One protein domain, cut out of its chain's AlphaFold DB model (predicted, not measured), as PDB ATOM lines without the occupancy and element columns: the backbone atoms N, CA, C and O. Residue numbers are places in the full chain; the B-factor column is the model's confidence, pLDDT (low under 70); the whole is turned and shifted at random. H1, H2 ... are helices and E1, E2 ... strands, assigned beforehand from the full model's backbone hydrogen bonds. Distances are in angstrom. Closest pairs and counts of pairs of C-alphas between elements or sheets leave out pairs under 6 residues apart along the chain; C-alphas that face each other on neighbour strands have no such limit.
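This is residues 45 to 142 of the 167 residues of an uncharacterized protein of marine sediment metagenome (UniProt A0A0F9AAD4). A small sheet, E1, E4 and E5, runs on into a hairpin arm, E2 and E3, that makes the length; short helix H1 packs beside E1 and E4, and unnamed residues 97 to 133 lead round to it. The 98 printed residues hold E1 E2 E3 E4 E5 H1, five strands and one helix, mostly strand, with under half in named elements. Both sheets, E1-E4-E5 and E2-E3, are antiparallel. The whole is compact, radius of gyration 14.6 A, spanning 47 by 30 by 24 A.

E1, residues 47 to 54, is antiparallel to E4, residues 80 to 85: N 52 and O 83, 2.8 A. E2, residues 57 to 63, and E3, residues 72 to 78, form a hairpin: N 61 and O 74, 2.8 A. E3 runs on into E4 at 92 degrees. E4 and E5, residues 92 to 96, form a hairpin: N 82 and O 94, 2.8 A. H1, residues 134 to 140, is on sheet E1-E4-E5, height 8.9 A; O i to N i+4 pairs within hydrogen-bond range: 0 of 3; i+3: 1 of 4.

E1, 22.5 A, begins at C-alpha 47 (9.030, -7.067, -9.412); H1, 11.2 A, ends at C-alpha 140 (4.577, 10.678, 3.387). E2 measures 18.4 A, E3 17.7 A, E4 15.9 A, E5 13.3 A.

The farthest C-alphas, Thr 68 and Lys 102, are 48.3 A apart. The printed part has no cut. The E5 to H1 link is long. Residues 131 to 142 have pLDDT under 70.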
ATOM      1  N   ARG A  45      12.291 -11.300  -8.885       80.19
ATOM      2  CA  ARG A  45      11.082 -12.145  -8.982       80.19
ATOM      3  C   ARG A  45       9.839 -11.479  -8.373       80.19
ATOM      4  O   ARG A  45       8.733 -11.766  -8.808       80.19
ATOM      5  N   GLY A  46      10.027 -10.608  -7.379       77.25
ATOM      6  CA  GLY A  46       8.960  -9.835  -6.736       77.25
ATOM      7  C   GLY A  46       8.591  -8.544  -7.472       77.25
ATOM      8  O   GLY A  46       7.763  -7.786  -6.977       77.25
ATOM      9  N   GLY A  47       9.198  -8.286  -8.632       83.38
ATOM     10  CA  GLY A  47       9.030  -7.067  -9.412       83.38
ATOM     11  C   GLY A  47      10.253  -6.144  -9.369       83.38
ATOM     12  O   GLY A  47      11.293  -6.483  -8.788       83.38
ATOM     13  N   PRO A  48      10.152  -4.971 -10.016       86.88
ATOM     14  CA  PRO A  48      11.236  -4.004 -10.072       86.88
ATOM     15  C   PRO A  48      11.454  -3.338  -8.711       86.88
ATOM     16  O   PRO A  48      10.509  -2.863  -8.079       86.88
ATOM     17  N   VAL A  49      12.717  -3.245  -8.311       89.25
ATOM     18  CA  VAL A  49      13.172  -2.531  -7.119       89.25
ATOM     19  C   VAL A  49      14.052  -1.370  -7.563       89.25
ATOM     20  O   VAL A  49      14.973  -1.546  -8.362       89.25
ATOM     21  N   VAL A  50      13.770  -0.176  -7.047       89.19
ATOM     22  CA  VAL A  50      14.592   1.023  -7.265       89.19
ATOM     23  C   VAL A  50      15.170   1.470  -5.933       89.19
ATOM     24  O   VAL A  50      14.418   1.693  -4.985       89.19
ATOM     25  N   ALA A  51      16.485   1.664  -5.877       91.62
ATOM     26  CA  ALA A  51      17.137   2.312  -4.748       91.62
ATOM     27  C   ALA A  51      17.264   3.815  -4.998       91.62
ATOM     28  O   ALA A  51      17.865   4.230  -5.987       91.62
ATOM     29  N   ILE A  52      16.730   4.638  -4.097       90.88
ATOM     30  CA  ILE A  52      16.767   6.103  -4.189       90.88
ATOM     31  C   ILE A  52      17.526   6.658  -2.996       90.88
ATOM     32  O   ILE A  52      17.191   6.360  -1.851       90.88
ATOM     33  N   TYR A  53      18.527   7.487  -3.268       92.69
ATOM     34  CA  TYR A  53      19.291   8.179  -2.245       92.69
ATOM     35  C   TYR A  53      18.751   9.581  -1.989       92.69
ATOM     36  O   TYR A  53      18.433  10.332  -2.908       92.69
ATOM     37  N   ILE A  54      18.712   9.950  -0.717       90.81
ATOM     38  CA  ILE A  54      18.311  11.263  -0.242       90.81
ATOM     39  C   ILE A  54      19.440  11.835   0.579       90.81
ATOM     40  O   ILE A  54      19.910  11.215   1.531       90.81
ATOM     41  N   GLU A  55      19.850  13.038   0.204       91.69
ATOM     42  CA  GLU A  55      20.919  13.738   0.891       91.69
ATOM     43  C   GLU A  55      20.523  14.105   2.330       91.69
ATOM     44  O   GLU A  55      19.345  14.408   2.588       91.69
ATOM     45  N   PRO A  56      21.503  14.086   3.259       93.06
ATOM     46  CA  PRO A  56      21.318  14.586   4.611       93.06
ATOM     47  C   PRO A  56      20.751  16.000   4.570       93.06
ATOM     48  O   PRO A  56      21.284  16.874   3.887       93.06
ATOM     49  N   GLN A  57      19.663  16.227   5.294       89.88
ATOM     50  CA  GLN A  57      19.008  17.528   5.320       89.88
ATOM     51  C   GLN A  57      18.217  17.711   6.610       89.88
ATOM     52  O   GLN A  57      17.759  16.747   7.229       89.88
ATOM     53  N   ILE A  58      18.022  18.970   6.989       88.88
ATOM     54  CA  ILE A  58      17.164  19.333   8.111       88.88
ATOM     55  C   ILE A  58      15.710  19.182   7.664       88.88
ATOM     56  O   ILE A  58      15.287  19.775   6.668       88.88
ATOM     57  N   ARG A  59      14.944  18.365   8.385       85.81
ATOM     58  CA  ARG A  59      13.519  18.143   8.132       85.81
ATOM     59  C   ARG A  59      12.688  18.802   9.219       85.81
ATOM     60  O   ARG A  59      12.996  18.691  10.401       85.81
ATOM     61  N   LYS A  60      11.603  19.449   8.796       84.94
ATOM     62  CA  LYS A  60      10.571  19.971   9.689       84.94
ATOM     63  C   LYS A  60       9.586  18.854   9.995       84.94
ATOM     64  O   LYS A  60       8.948  18.349   9.075       84.94
ATOM     65  N   LEU A  61       9.485  18.468  11.260       80.06
ATOM     66  CA  LEU A  61       8.536  17.470  11.738       80.06
ATOM     67  C   LEU A  61       7.509  18.136  12.642       80.06
ATOM     68  O   LEU A  61       7.850  19.032  13.412       80.06
ATOM     69  N   ALA A  62       6.265  17.681  12.552       81.81
ATOM     70  CA  ALA A  62       5.204  18.058  13.470       81.81
ATOM     71  C   ALA A  62       4.876  16.852  14.353       81.81
ATOM     72  O   ALA A  62       4.531  15.788  13.838       81.81
ATOM     73  N   LEU A  63       4.996  17.006  15.670       81.38
ATOM     74  CA  LEU A  63       4.637  15.979  16.640       81.38
ATOM     75  C   LEU A  63       3.389  16.428  17.398       81.38
ATOM     76  O   LEU A  63       3.408  17.427  18.113       81.38
ATOM     77  N   LEU A  64       2.302  15.673  17.252       82.19
ATOM     78  CA  LEU A  64       1.102  15.871  18.056       82.19
ATOM     79  C   LEU A  64       1.166  14.970  19.291       82.19
ATOM     80  O   LEU A  64       1.002  13.754  19.181       82.19
ATOM     81  N   VAL A  65       1.411  15.572  20.454       82.12
ATOM     82  CA  VAL A  65       1.446  14.863  21.745       82.12
ATOM     83  C   VAL A  65       0.053  14.799  22.382       82.12
ATOM     84  O   VAL A  65      -0.301  13.798  22.996       82.12
ATOM     85  N   ASP A  66      -0.756  15.845  22.195       85.31
ATOM     86  CA  ASP A  66      -2.100  15.998  22.758       85.31
ATOM     87  C   ASP A  66      -3.069  16.432  21.652       85.31
ATOM     88  O   ASP A  66      -2.797  17.390  20.935       85.31
ATOM     89  N   VAL A  67      -4.205  15.743  21.519       85.69
ATOM     90  CA  VAL A  67      -5.219  16.001  20.478       85.69
ATOM     91  C   VAL A  67      -5.846  17.395  20.613       85.69
ATOM     92  O   VAL A  67      -6.326  17.954  19.629       85.69
ATOM     93  N   THR A  68      -5.842  17.967  21.817       90.75
ATOM     94  CA  THR A  68      -6.447  19.277  22.107       90.75
ATOM     95  C   THR A  68      -5.523  20.461  21.821       90.75
ATOM     96  O   THR A  68      -5.984  21.603  21.793       90.75
ATOM     97  N   LYS A  69      -4.226  20.213  21.603       90.38
ATOM     98  CA  LYS A  69      -3.207  21.248  21.396       90.38
ATOM     99  C   LYS A  69      -2.709  21.247  19.952       90.38
ATOM    100  O   LYS A  69      -2.765  20.218  19.282       90.38
ATOM    101  N   PRO A  70      -2.213  22.387  19.447       86.62
ATOM    102  CA  PRO A  70      -1.546  22.402  18.153       86.62
ATOM    103  C   PRO A  70      -0.292  21.499  18.169       86.62
ATOM    104  O   PRO A  70       0.341  21.369  19.217       86.62
ATOM    105  N   PRO A  71       0.095  20.897  17.025       88.38
ATOM    106  CA  PRO A  71       1.312  20.096  16.932       88.38
ATOM    107  C   PRO A  71       2.574  20.930  17.180       88.38
ATOM    108  O   PRO A  71       2.738  22.005  16.591       88.38
ATOM    109  N   ASP A  72       3.504  20.382  17.956       86.88
ATOM    110  CA  ASP A  72       4.822  20.974  18.159       86.88
ATOM    111  C   ASP A  72       5.690  20.760  16.917       86.88
ATOM    112  O   ASP A  72       5.696  19.681  16.319       86.88
ATOM    113  N   ARG A  73       6.426  21.798  16.507       85.94
ATOM    114  CA  ARG A  73       7.259  21.770  15.298       85.94
ATOM    115  C   ARG A  73       8.733  21.677  15.662       85.94
ATOM    116  O   ARG A  73       9.245  22.511  16.402       85.94
ATOM    117  N   TYR A  74       9.415  20.702  15.076       85.44
ATOM    118  CA  TYR A  74      10.830  20.430  15.300       85.44
ATOM    119  C   TYR A  74      11.608  20.483  13.994       85.44
ATOM    120  O   TYR A  74      11.130  20.033  12.955       85.44
ATOM    121  N   GLU A  75      12.836  20.983  14.065       90.31
ATOM    122  CA  GLU A  75      13.813  20.895  12.985       90.31
ATOM    123  C   GLU A  75      14.836  19.823  13.347       90.31
ATOM    124  O   GLU A  75      15.671  20.015  14.228       90.31
ATOM    125  N   ILE A  76      14.736  18.662  12.697       86.75
ATOM    126  CA  ILE A  76      15.585  17.508  12.994       86.75
ATOM    127  C   ILE A  76      16.548  17.286  11.827       86.75
ATOM    128  O   ILE A  76      16.093  17.098  10.692       86.75
ATOM    129  N   PRO A  77      17.873  17.279  12.063       90.88
ATOM    130  CA  PRO A  77      18.823  16.870  11.042       90.88
ATOM    131  C   PRO A  77      18.672  15.366  10.803       90.88
ATOM    132  O   PRO A  77      18.968  14.556  11.683       90.88
ATOM    133  N   LEU A  78      18.209  14.983   9.613       90.31
ATOM    134  CA  LEU A  78      18.192  13.580   9.213       90.31
ATOM    135  C   LEU A  78      19.481  13.225   8.461       90.31
ATOM    136  O   LEU A  78      19.978  14.041   7.675       90.31
ATOM    137  N   PRO A  79      20.023  12.010   8.678       93.56
ATOM    138  CA  PRO A  79      21.161  11.522   7.912       93.56
ATOM    139  C   PRO A  79      20.773  11.309   6.445       93.56
ATOM    140  O   PRO A  79      19.610  11.442   6.060       93.56
ATOM    141  N   GLY A  80      21.752  10.930   5.623       92.94
ATOM    142  CA  GLY A  80      21.454  10.449   4.282       92.94
ATOM    143  C   GLY A  80      20.598   9.189   4.380       92.94
ATOM    144  O   GLY A  80      20.846   8.340   5.237       92.94
ATOM    145  N   LEU A  81      19.586   9.075   3.528       92.94
ATOM    146  CA  LEU A  81      18.655   7.950   3.540       92.94
ATOM    147  C   LEU A  81      18.664   7.240   2.192       92.94
ATOM    148  O   LEU A  81      18.774   7.875   1.146       92.94
ATOM    149  N   ILE A  82      18.516   5.922   2.226       93.38
ATOM    150  CA  ILE A  82      18.300   5.085   1.050       93.38
ATOM    151  C   ILE A  82      16.920   4.460   1.174       93.38
ATOM    152  O   ILE A  82      16.612   3.827   2.183       93.38
ATOM    153  N   PHE A  83      16.118   4.628   0.132       91.88
ATOM    154  CA  PHE A  83      14.799   4.031  -0.006       91.88
ATOM    155  C   PHE A  83      14.873   2.918  -1.041       91.88
ATOM    156  O   PHE A  83      15.221   3.187  -2.190       91.88
ATOM    157  N   LEU A  84      14.525   1.694  -0.657       91.88
ATOM    158  CA  LEU A  84      14.293   0.605  -1.602       91.88
ATOM    159  C   LEU A  84      12.803   0.545  -1.894       91.88
ATOM    160  O   LEU A  84      12.006   0.096  -1.068       91.88
ATOM    161  N   CYS A  85      12.431   1.038  -3.064       88.25
ATOM    162  CA  CYS A  85      11.048   1.181  -3.465       88.25
ATOM    163  C   CYS A  85      10.648   0.046  -4.402       88.25
ATOM    164  O   CYS A  85      11.247  -0.133  -5.462       88.25
ATOM    165  N   THR A  86       9.585  -0.663  -4.027       87.56
ATOM    166  CA  THR A  86       8.862  -1.588  -4.905       87.56
ATOM    167  C   THR A  86       7.459  -1.018  -5.135       87.56
ATOM    168  O   THR A  86       6.843  -0.546  -4.174       87.56
ATOM    169  N   PRO A  87       6.929  -1.002  -6.370       84.25
ATOM    170  CA  PRO A  87       5.608  -0.446  -6.638       84.25
ATOM    171  C   PRO A  87       4.505  -1.067  -5.777       84.25
ATOM    172  O   PRO A  87       4.409  -2.284  -5.648       84.25
ATOM    173  N   GLY A  88       3.642  -0.222  -5.210       83.62
ATOM    174  CA  GLY A  88       2.506  -0.657  -4.393       83.62
ATOM    175  C   GLY A  88       2.862  -1.207  -3.008       83.62
ATOM    176  O   GLY A  88       1.950  -1.620  -2.296       83.62
ATOM    177  N   MET A  89       4.138  -1.185  -2.615       86.19
ATOM    178  CA  MET A  89       4.620  -1.732  -1.347       86.19
ATOM    179  C   MET A  89       5.274  -0.648  -0.479       86.19
ATOM    180  O   MET A  89       5.807   0.328  -1.020       86.19
ATOM    181  N   PRO A  90       5.288  -0.823   0.856       88.50
ATOM    182  CA  PRO A  90       6.104   0.013   1.721       88.50
ATOM    183  C   PRO A  90       7.579  -0.145   1.339       88.50
ATOM    184  O   PRO A  90       8.016  -1.263   1.060       88.50
ATOM    185  N   PRO A  91       8.364   0.936   1.298       89.88
ATOM    186  CA  PRO A  91       9.783   0.819   1.032       89.88
ATOM    187  C   PRO A  91      10.545   0.328   2.261       89.88
ATOM    188  O   PRO A  91      10.128   0.528   3.408       89.88
ATOM    189  N   TRP A  92      11.726  -0.220   2.004       92.44
ATOM    190  CA  TRP A  92      12.752  -0.375   3.028       92.44
ATOM    191  C   TRP A  92      13.577   0.901   3.120       92.44
ATOM    192  O   TRP A  92      13.915   1.502   2.097       92.44
ATOM    193  N   LEU A  93      13.899   1.311   4.342       92.56
ATOM    194  CA  LEU A  93      14.670   2.506   4.639       92.56
ATOM    195  C   LEU A  93      15.942   2.155   5.396       92.56
ATOM    196  O   LEU A  93      15.915   1.494   6.436       92.56
ATOM    197  N   PHE A  94      17.043   2.720   4.921       94.25
ATOM    198  CA  PHE A  94      18.342   2.624   5.566       94.25
ATOM    199  C   PHE A  94      18.983   4.003   5.678       94.25
ATOM    200  O   PHE A  94      18.770   4.868   4.830       94.25
ATOM    201  N   ALA A  95      19.774   4.214   6.724       94.56
ATOM    202  CA  ALA A  95      20.576   5.414   6.903       94.56
ATOM    203  C   ALA A  95      22.013   5.193   6.431       94.56
ATOM    204  O   ALA A  95      22.584   4.115   6.591       94.56
ATOM    205  N   VAL A  96      22.621   6.249   5.904       95.12
ATOM    206  CA  VAL A  96      24.016   6.270   5.472       95.12
ATOM    207  C   VAL A  96      24.705   7.552   5.915       95.12
ATOM    208  O   VAL A  96      24.104   8.623   5.995       95.12
ATOM    209  N   LYS A  97      26.006   7.442   6.199       92.00
ATOM    210  CA  LYS A  97      26.840   8.595   6.576       92.00
ATOM    211  C   LYS A  97      27.236   9.449   5.371       92.00
ATOM    212  O   LYS A  97      27.464  10.643   5.516       92.00
ATOM    213  N   LYS A  98      27.370   8.823   4.201       92.62
ATOM    214  CA  LYS A  98      27.763   9.440   2.929       92.62
ATOM    215  C   LYS A  98      26.967   8.785   1.803       92.62
ATOM    216  O   LYS A  98      26.476   7.671   1.982       92.62
ATOM    217  N   LYS A  99      26.862   9.456   0.653       93.38
ATOM    218  CA  LYS A  99      26.261   8.862  -0.546       93.38
ATOM    219  C   LYS A  99      27.032   7.586  -0.914       93.38
ATOM    220  O   LYS A  99      28.248   7.683  -1.093       93.38
ATOM    221  N   PRO A 100      26.369   6.422  -1.000       93.50
ATOM    222  CA  PRO A 100      27.038   5.184  -1.365       93.50
ATOM    223  C   PRO A 100      27.533   5.273  -2.807       93.50
ATOM    224  O   PRO A 100      26.858   5.804  -3.692       93.50
ATOM    225  N   THR A 101      28.731   4.754  -3.014       91.88
ATOM    226  CA  THR A 101      29.393   4.664  -4.323       91.88
ATOM    227  C   THR A 101      29.668   3.218  -4.707       91.88
ATOM    228  O   THR A 101      29.848   2.925  -5.887       91.88
ATOM    229  N   LYS A 102      29.685   2.313  -3.721       91.12
ATOM    230  CA  LYS A 102      29.910   0.879  -3.892       91.12
ATOM    231  C   LYS A 102      28.831   0.095  -3.155       91.12
ATOM    232  O   LYS A 102      28.316   0.539  -2.135       91.12
ATOM    233  N   GLU A 103      28.546  -1.110  -3.632       86.25
ATOM    234  CA  GLU A 103      27.578  -2.018  -2.997       86.25
ATOM    235  C   GLU A 103      28.030  -2.505  -1.612       86.25
ATOM    236  O   GLU A 103      27.211  -2.865  -0.777       86.25
ATOM    237  N   THR A 104      29.337  -2.479  -1.347       89.62
ATOM    238  CA  THR A 104      29.932  -2.862  -0.059       89.62
ATOM    239  C   THR A 104      29.890  -1.745   0.987       89.62
ATOM    240  O   THR A 104      30.397  -1.932   2.095       89.62
ATOM    241  N   ASP A 105      29.371  -0.563   0.641       92.75
ATOM    242  CA  ASP A 105      29.294   0.558   1.574       92.75
ATOM    243  C   ASP A 105      28.305   0.240   2.704       92.75
ATOM    244  O   ASP A 105      27.198  -0.252   2.488       92.75
ATOM    245  N   MET A 106      28.712   0.523   3.943       93.19
ATOM    246  CA  MET A 106      27.910   0.187   5.117       93.19
ATOM    247  C   MET A 106      26.622   1.011   5.180       93.19
ATOM    248  O   MET A 106      26.647   2.245   5.114       93.19
ATOM    249  N   VAL A 107      25.514   0.317   5.425       93.62
ATOM    250  CA  VAL A 107      24.203   0.903   5.705       93.62
ATOM    251  C   VAL A 107      23.805   0.653   7.157       93.62
ATOM    252  O   VAL A 107      24.198  -0.339   7.768       93.62
ATOM    253  N   PHE A 108      23.029   1.571   7.723       94.25
ATOM    254  CA  PHE A 108      22.582   1.538   9.114       94.25
ATOM    255  C   PHE A 108      21.054   1.537   9.189       94.25
ATOM    256  O   PHE A 108      20.369   1.918   8.238       94.25
ATOM    257  N   LYS A 109      20.505   1.160  10.346       93.38
ATOM    258  CA  LYS A 109      19.070   1.307  10.620       93.38
ATOM    259  C   LYS A 109      18.679   2.787  10.547       93.38
ATOM    260  O   LYS A 109      19.342   3.634  11.146       93.38
ATOM    261  N   ALA A 110      17.611   3.099   9.815       91.25
ATOM    262  CA  ALA A 110      17.101   4.463   9.740       91.25
ATOM    263  C   ALA A 110      16.581   4.926  11.119       91.25
ATOM    264  O   ALA A 110      15.873   4.162  11.779       91.25
ATOM    265  N   PRO A 111      16.885   6.162  11.565       87.75
ATOM    266  CA  PRO A 111      16.472   6.679  12.873       87.75
ATOM    267  C   PRO A 111      15.009   7.162  12.857       87.75
ATOM    268  O   PRO A 111      14.703   8.267  13.297       87.75
ATOM    269  N   LEU A 112      14.104   6.360  12.295       85.50
ATOM    270  CA  LEU A 112      12.685   6.676  12.161       85.50
ATOM    271  C   LEU A 112      11.862   5.679  12.977       85.50
ATOM    272  O   LEU A 112      12.124   4.477  12.964       85.50
ATOM    273  N   CYS A 113      10.859   6.183  13.693       82.19
ATOM    274  CA  CYS A 113      10.048   5.379  14.611       82.19
ATOM    275  C   CYS A 113       9.146   4.362  13.899       82.19
ATOM    276  O   CYS A 113       8.766   3.359  14.496       82.19
ATOM    277  N   ASN A 114       8.826   4.594  12.627       83.56
ATOM    278  CA  ASN A 114       8.007   3.712  11.804       83.56
ATOM    279  C   ASN A 114       8.833   2.710  10.981       83.56
ATOM    280  O   ASN A 114       8.318   2.155  10.015       83.56
ATOM    281  N   VAL A 115      10.104   2.481  11.328       88.94
ATOM    282  CA  VAL A 115      10.975   1.522  10.636       88.94
ATOM    283  C   VAL A 115      11.273   0.328  11.543       88.94
ATOM    284  O   VAL A 115      11.827   0.472  12.636       88.94
ATOM    285  N   HIS A 116      10.906  -0.864  11.073       89.06
ATOM    286  CA  HIS A 116      11.175  -2.128  11.754       89.06
ATOM    287  C   HIS A 116      12.679  -2.445  11.787       89.06
ATOM    288  O   HIS A 116      13.473  -1.870  11.043       89.06
ATOM    289  N   ASP A 117      13.088  -3.411  12.612       88.75
ATOM    290  CA  ASP A 117      14.494  -3.848  12.686       88.75
ATOM    291  C   ASP A 117      15.022  -4.406  11.358       88.75
ATOM    292  O   ASP A 117      16.211  -4.311  11.073       88.75
ATOM    293  N   THR A 118      14.130  -4.910  10.503       88.75
ATOM    294  CA  THR A 118      14.442  -5.362   9.139       88.75
ATOM    295  C   THR A 118      14.692  -4.212   8.155       88.75
ATOM    296  O   THR A 118      15.029  -4.460   6.999       88.75
ATOM    297  N   GLY A 119      14.482  -2.958   8.567       89.31
ATOM    298  CA  GLY A 119      14.518  -1.776   7.703       89.31
ATOM    299  C   GLY A 119      13.217  -1.535   6.936       89.31
ATOM    300  O   GLY A 119      13.072  -0.496   6.301       89.31
ATOM    301  N   MET A 120      12.244  -2.449   7.000       90.19
ATOM    302  CA  MET A 120      10.942  -2.251   6.364       90.19
ATOM    303  C   MET A 120      10.175  -1.138   7.074       90.19
ATOM    304  O   MET A 120      10.085  -1.121   8.304       90.19
ATOM    305  N   SER A 121       9.604  -0.216   6.307       89.88
ATOM    306  CA  SER A 121       8.700   0.786   6.862       89.88
ATOM    307  C   SER A 121       7.328   0.192   7.185       89.88
ATOM    308  O   SER A 121       6.786  -0.632   6.444       89.88
ATOM    309  N   CYS A 122       6.739   0.632   8.292       85.69
ATOM    310  CA  CYS A 122       5.336   0.399   8.576       85.69
ATOM    311  C   CYS A 122       4.512   1.297   7.653       85.69
ATOM    312  O   CYS A 122       4.649   2.516   7.695       85.69
ATOM    313  N   GLY A 123       3.661   0.706   6.815       80.69
ATOM    314  CA  GLY A 123       2.827   1.444   5.865       80.69
ATOM    315  C   GLY A 123       1.535   2.013   6.445       80.69
ATOM    316  O   GLY A 123       1.002   2.981   5.897       80.69
ATOM    317  N   GLY A 124       1.086   1.514   7.604       82.50
ATOM    318  CA  GLY A 124      -0.184   1.932   8.206       82.50
ATOM    319  C   GLY A 124      -1.312   1.859   7.172       82.50
ATOM    320  O   GLY A 124      -1.361   0.919   6.382       82.50
ATOM    321  N   ASP A 125      -2.145   2.897   7.108       79.62
ATOM    322  CA  ASP A 125      -3.219   3.013   6.109       79.62
ATOM    323  C   ASP A 125      -2.772   3.686   4.793       79.62
ATOM    324  O   ASP A 125      -3.596   4.013   3.929       79.62
ATOM    325  N   HIS A 126      -1.469   3.933   4.614       77.19
ATOM    326  CA  HIS A 126      -0.964   4.623   3.432       77.19
ATOM    327  C   HIS A 126      -1.038   3.735   2.184       77.19
ATOM    328  O   HIS A 126      -0.579   2.591   2.163       77.19
ATOM    329  N   LYS A 127      -1.569   4.296   1.094       80.00
ATOM    330  CA  LYS A 127      -1.654   3.620  -0.206       80.00
ATOM    331  C   LYS A 127      -0.464   3.999  -1.078       80.00
ATOM    332  O   LYS A 127      -0.420   5.091  -1.640       80.00
ATOM    333  N   TYR A 128       0.465   3.063  -1.235       81.00
ATOM    334  CA  TYR A 128       1.634   3.248  -2.088       81.00
ATOM    335  C   TYR A 128       1.267   3.196  -3.579       81.00
ATOM    336  O   TYR A 128       0.466   2.352  -3.998       81.00
ATOM    337  N   PRO A 129       1.850   4.075  -4.413       75.75
ATOM    338  CA  PRO A 129       1.566   4.096  -5.840       75.75
ATOM    339  C   PRO A 129       2.082   2.820  -6.517       75.75
ATOM    340  O   PRO A 129       3.229   2.416  -6.329       75.75
ATOM    341  N   LYS A 130       1.239   2.203  -7.352       76.31
ATOM    342  CA  LYS A 130       1.577   0.998  -8.132       76.31
ATOM    343  C   LYS A 130       2.378   1.288  -9.407       76.31
ATOM    344  O   LYS A 130       2.880   0.363 -10.028       76.31
ATOM    345  N   SER A 131       2.501   2.553  -9.808       63.53
ATOM    346  CA  SER A 131       3.159   2.956 -11.054       63.53
ATOM    347  C   SER A 131       4.087   4.148 -10.822       63.53
ATOM    348  O   SER A 131       3.594   5.227 -10.499       63.53
ATOM    349  N   GLY A 132       5.405   3.948 -10.981       56.44
ATOM    350  CA  GLY A 132       6.468   4.944 -11.251       56.44
ATOM    351  C   GLY A 132       6.652   6.158 -10.321       56.44
ATOM    352  O   GLY A 132       7.657   6.856 -10.419       56.44
ATOM    353  N   GLY A 133       5.721   6.434  -9.411       55.97
ATOM    354  CA  GLY A 133       5.644   7.646  -8.598       55.97
ATOM    355  C   GLY A 133       6.538   7.616  -7.366       55.97
ATOM    356  O   GLY A 133       6.092   7.979  -6.279       55.97
ATOM    357  N   TYR A 134       7.791   7.186  -7.510       58.66
ATOM    358  CA  TYR A 134       8.713   7.046  -6.382       58.66
ATOM    359  C   TYR A 134       9.071   8.387  -5.719       58.66
ATOM    360  O   TYR A 134       9.415   8.423  -4.542       58.66
ATOM    361  N   GLY A 135       8.919   9.508  -6.436       52.19
ATOM    362  CA  GLY A 135       9.192  10.849  -5.905       52.19
ATOM    363  C   GLY A 135       8.235  11.309  -4.793       52.19
ATOM    364  O   GLY A 135       8.627  12.119  -3.958       52.19
ATOM    365  N   ARG A 136       7.003  10.777  -4.725       51.97
ATOM    366  CA  ARG A 136       6.011  11.143  -3.684       51.97
ATOM    367  C   ARG A 136       6.086  10.290  -2.417       51.97
ATOM    368  O   ARG A 136       5.469  10.632  -1.413       51.97
ATOM    369  N   VAL A 137       6.867   9.213  -2.453       53.06
ATOM    370  CA  VAL A 137       7.091   8.307  -1.316       53.06
ATOM    371  C   VAL A 137       7.825   9.044  -0.179       53.06
ATOM    372  O   VAL A 137       7.583   8.796   0.997       53.06
ATOM    373  N   LEU A 138       8.641  10.044  -0.525       51.59
ATOM    374  CA  LEU A 138       9.486  10.796   0.407       51.59
ATOM    375  C   LEU A 138       8.740  11.717   1.367       51.59
ATOM    376  O   LEU A 138       9.186  11.891   2.499       51.59
ATOM    377  N   SER A 139       7.640  12.332   0.931       47.59
ATOM    378  CA  SER A 139       6.905  13.274   1.779       47.59
ATOM    379  C   SER A 139       6.049  12.569   2.828       47.59
ATOM    380  O   SER A 139       5.882  13.102   3.916       47.59
ATOM    381  N   HIS A 140       5.563  11.358   2.538       49.81
ATOM    382  CA  HIS A 140       4.577  10.678   3.387       49.81
ATOM    383  C   HIS A 140       5.192   9.679   4.374       49.81
ATOM    384  O   HIS A 140       4.613   9.418   5.424       49.81
ATOM    385  N   LEU A 141       6.373   9.125   4.081       50.38
ATOM    386  CA  LEU A 141       6.999   8.134   4.964       50.38
ATOM    387  C   LEU A 141       7.590   8.700   6.244       50.38
ATOM    388  O   LEU A 141       7.736   7.969   7.219       50.38
ATOM    389  N   ILE A 142       7.935   9.982   6.237       50.09
ATOM    390  CA  ILE A 142       8.507  10.651   7.405       50.09
ATOM    391  C   ILE A 142       7.388  11.104   8.368       50.09
ATOM    392  O   ILE A 142       7.654  11.373   9.535       50.09
TER     393      ILE A 142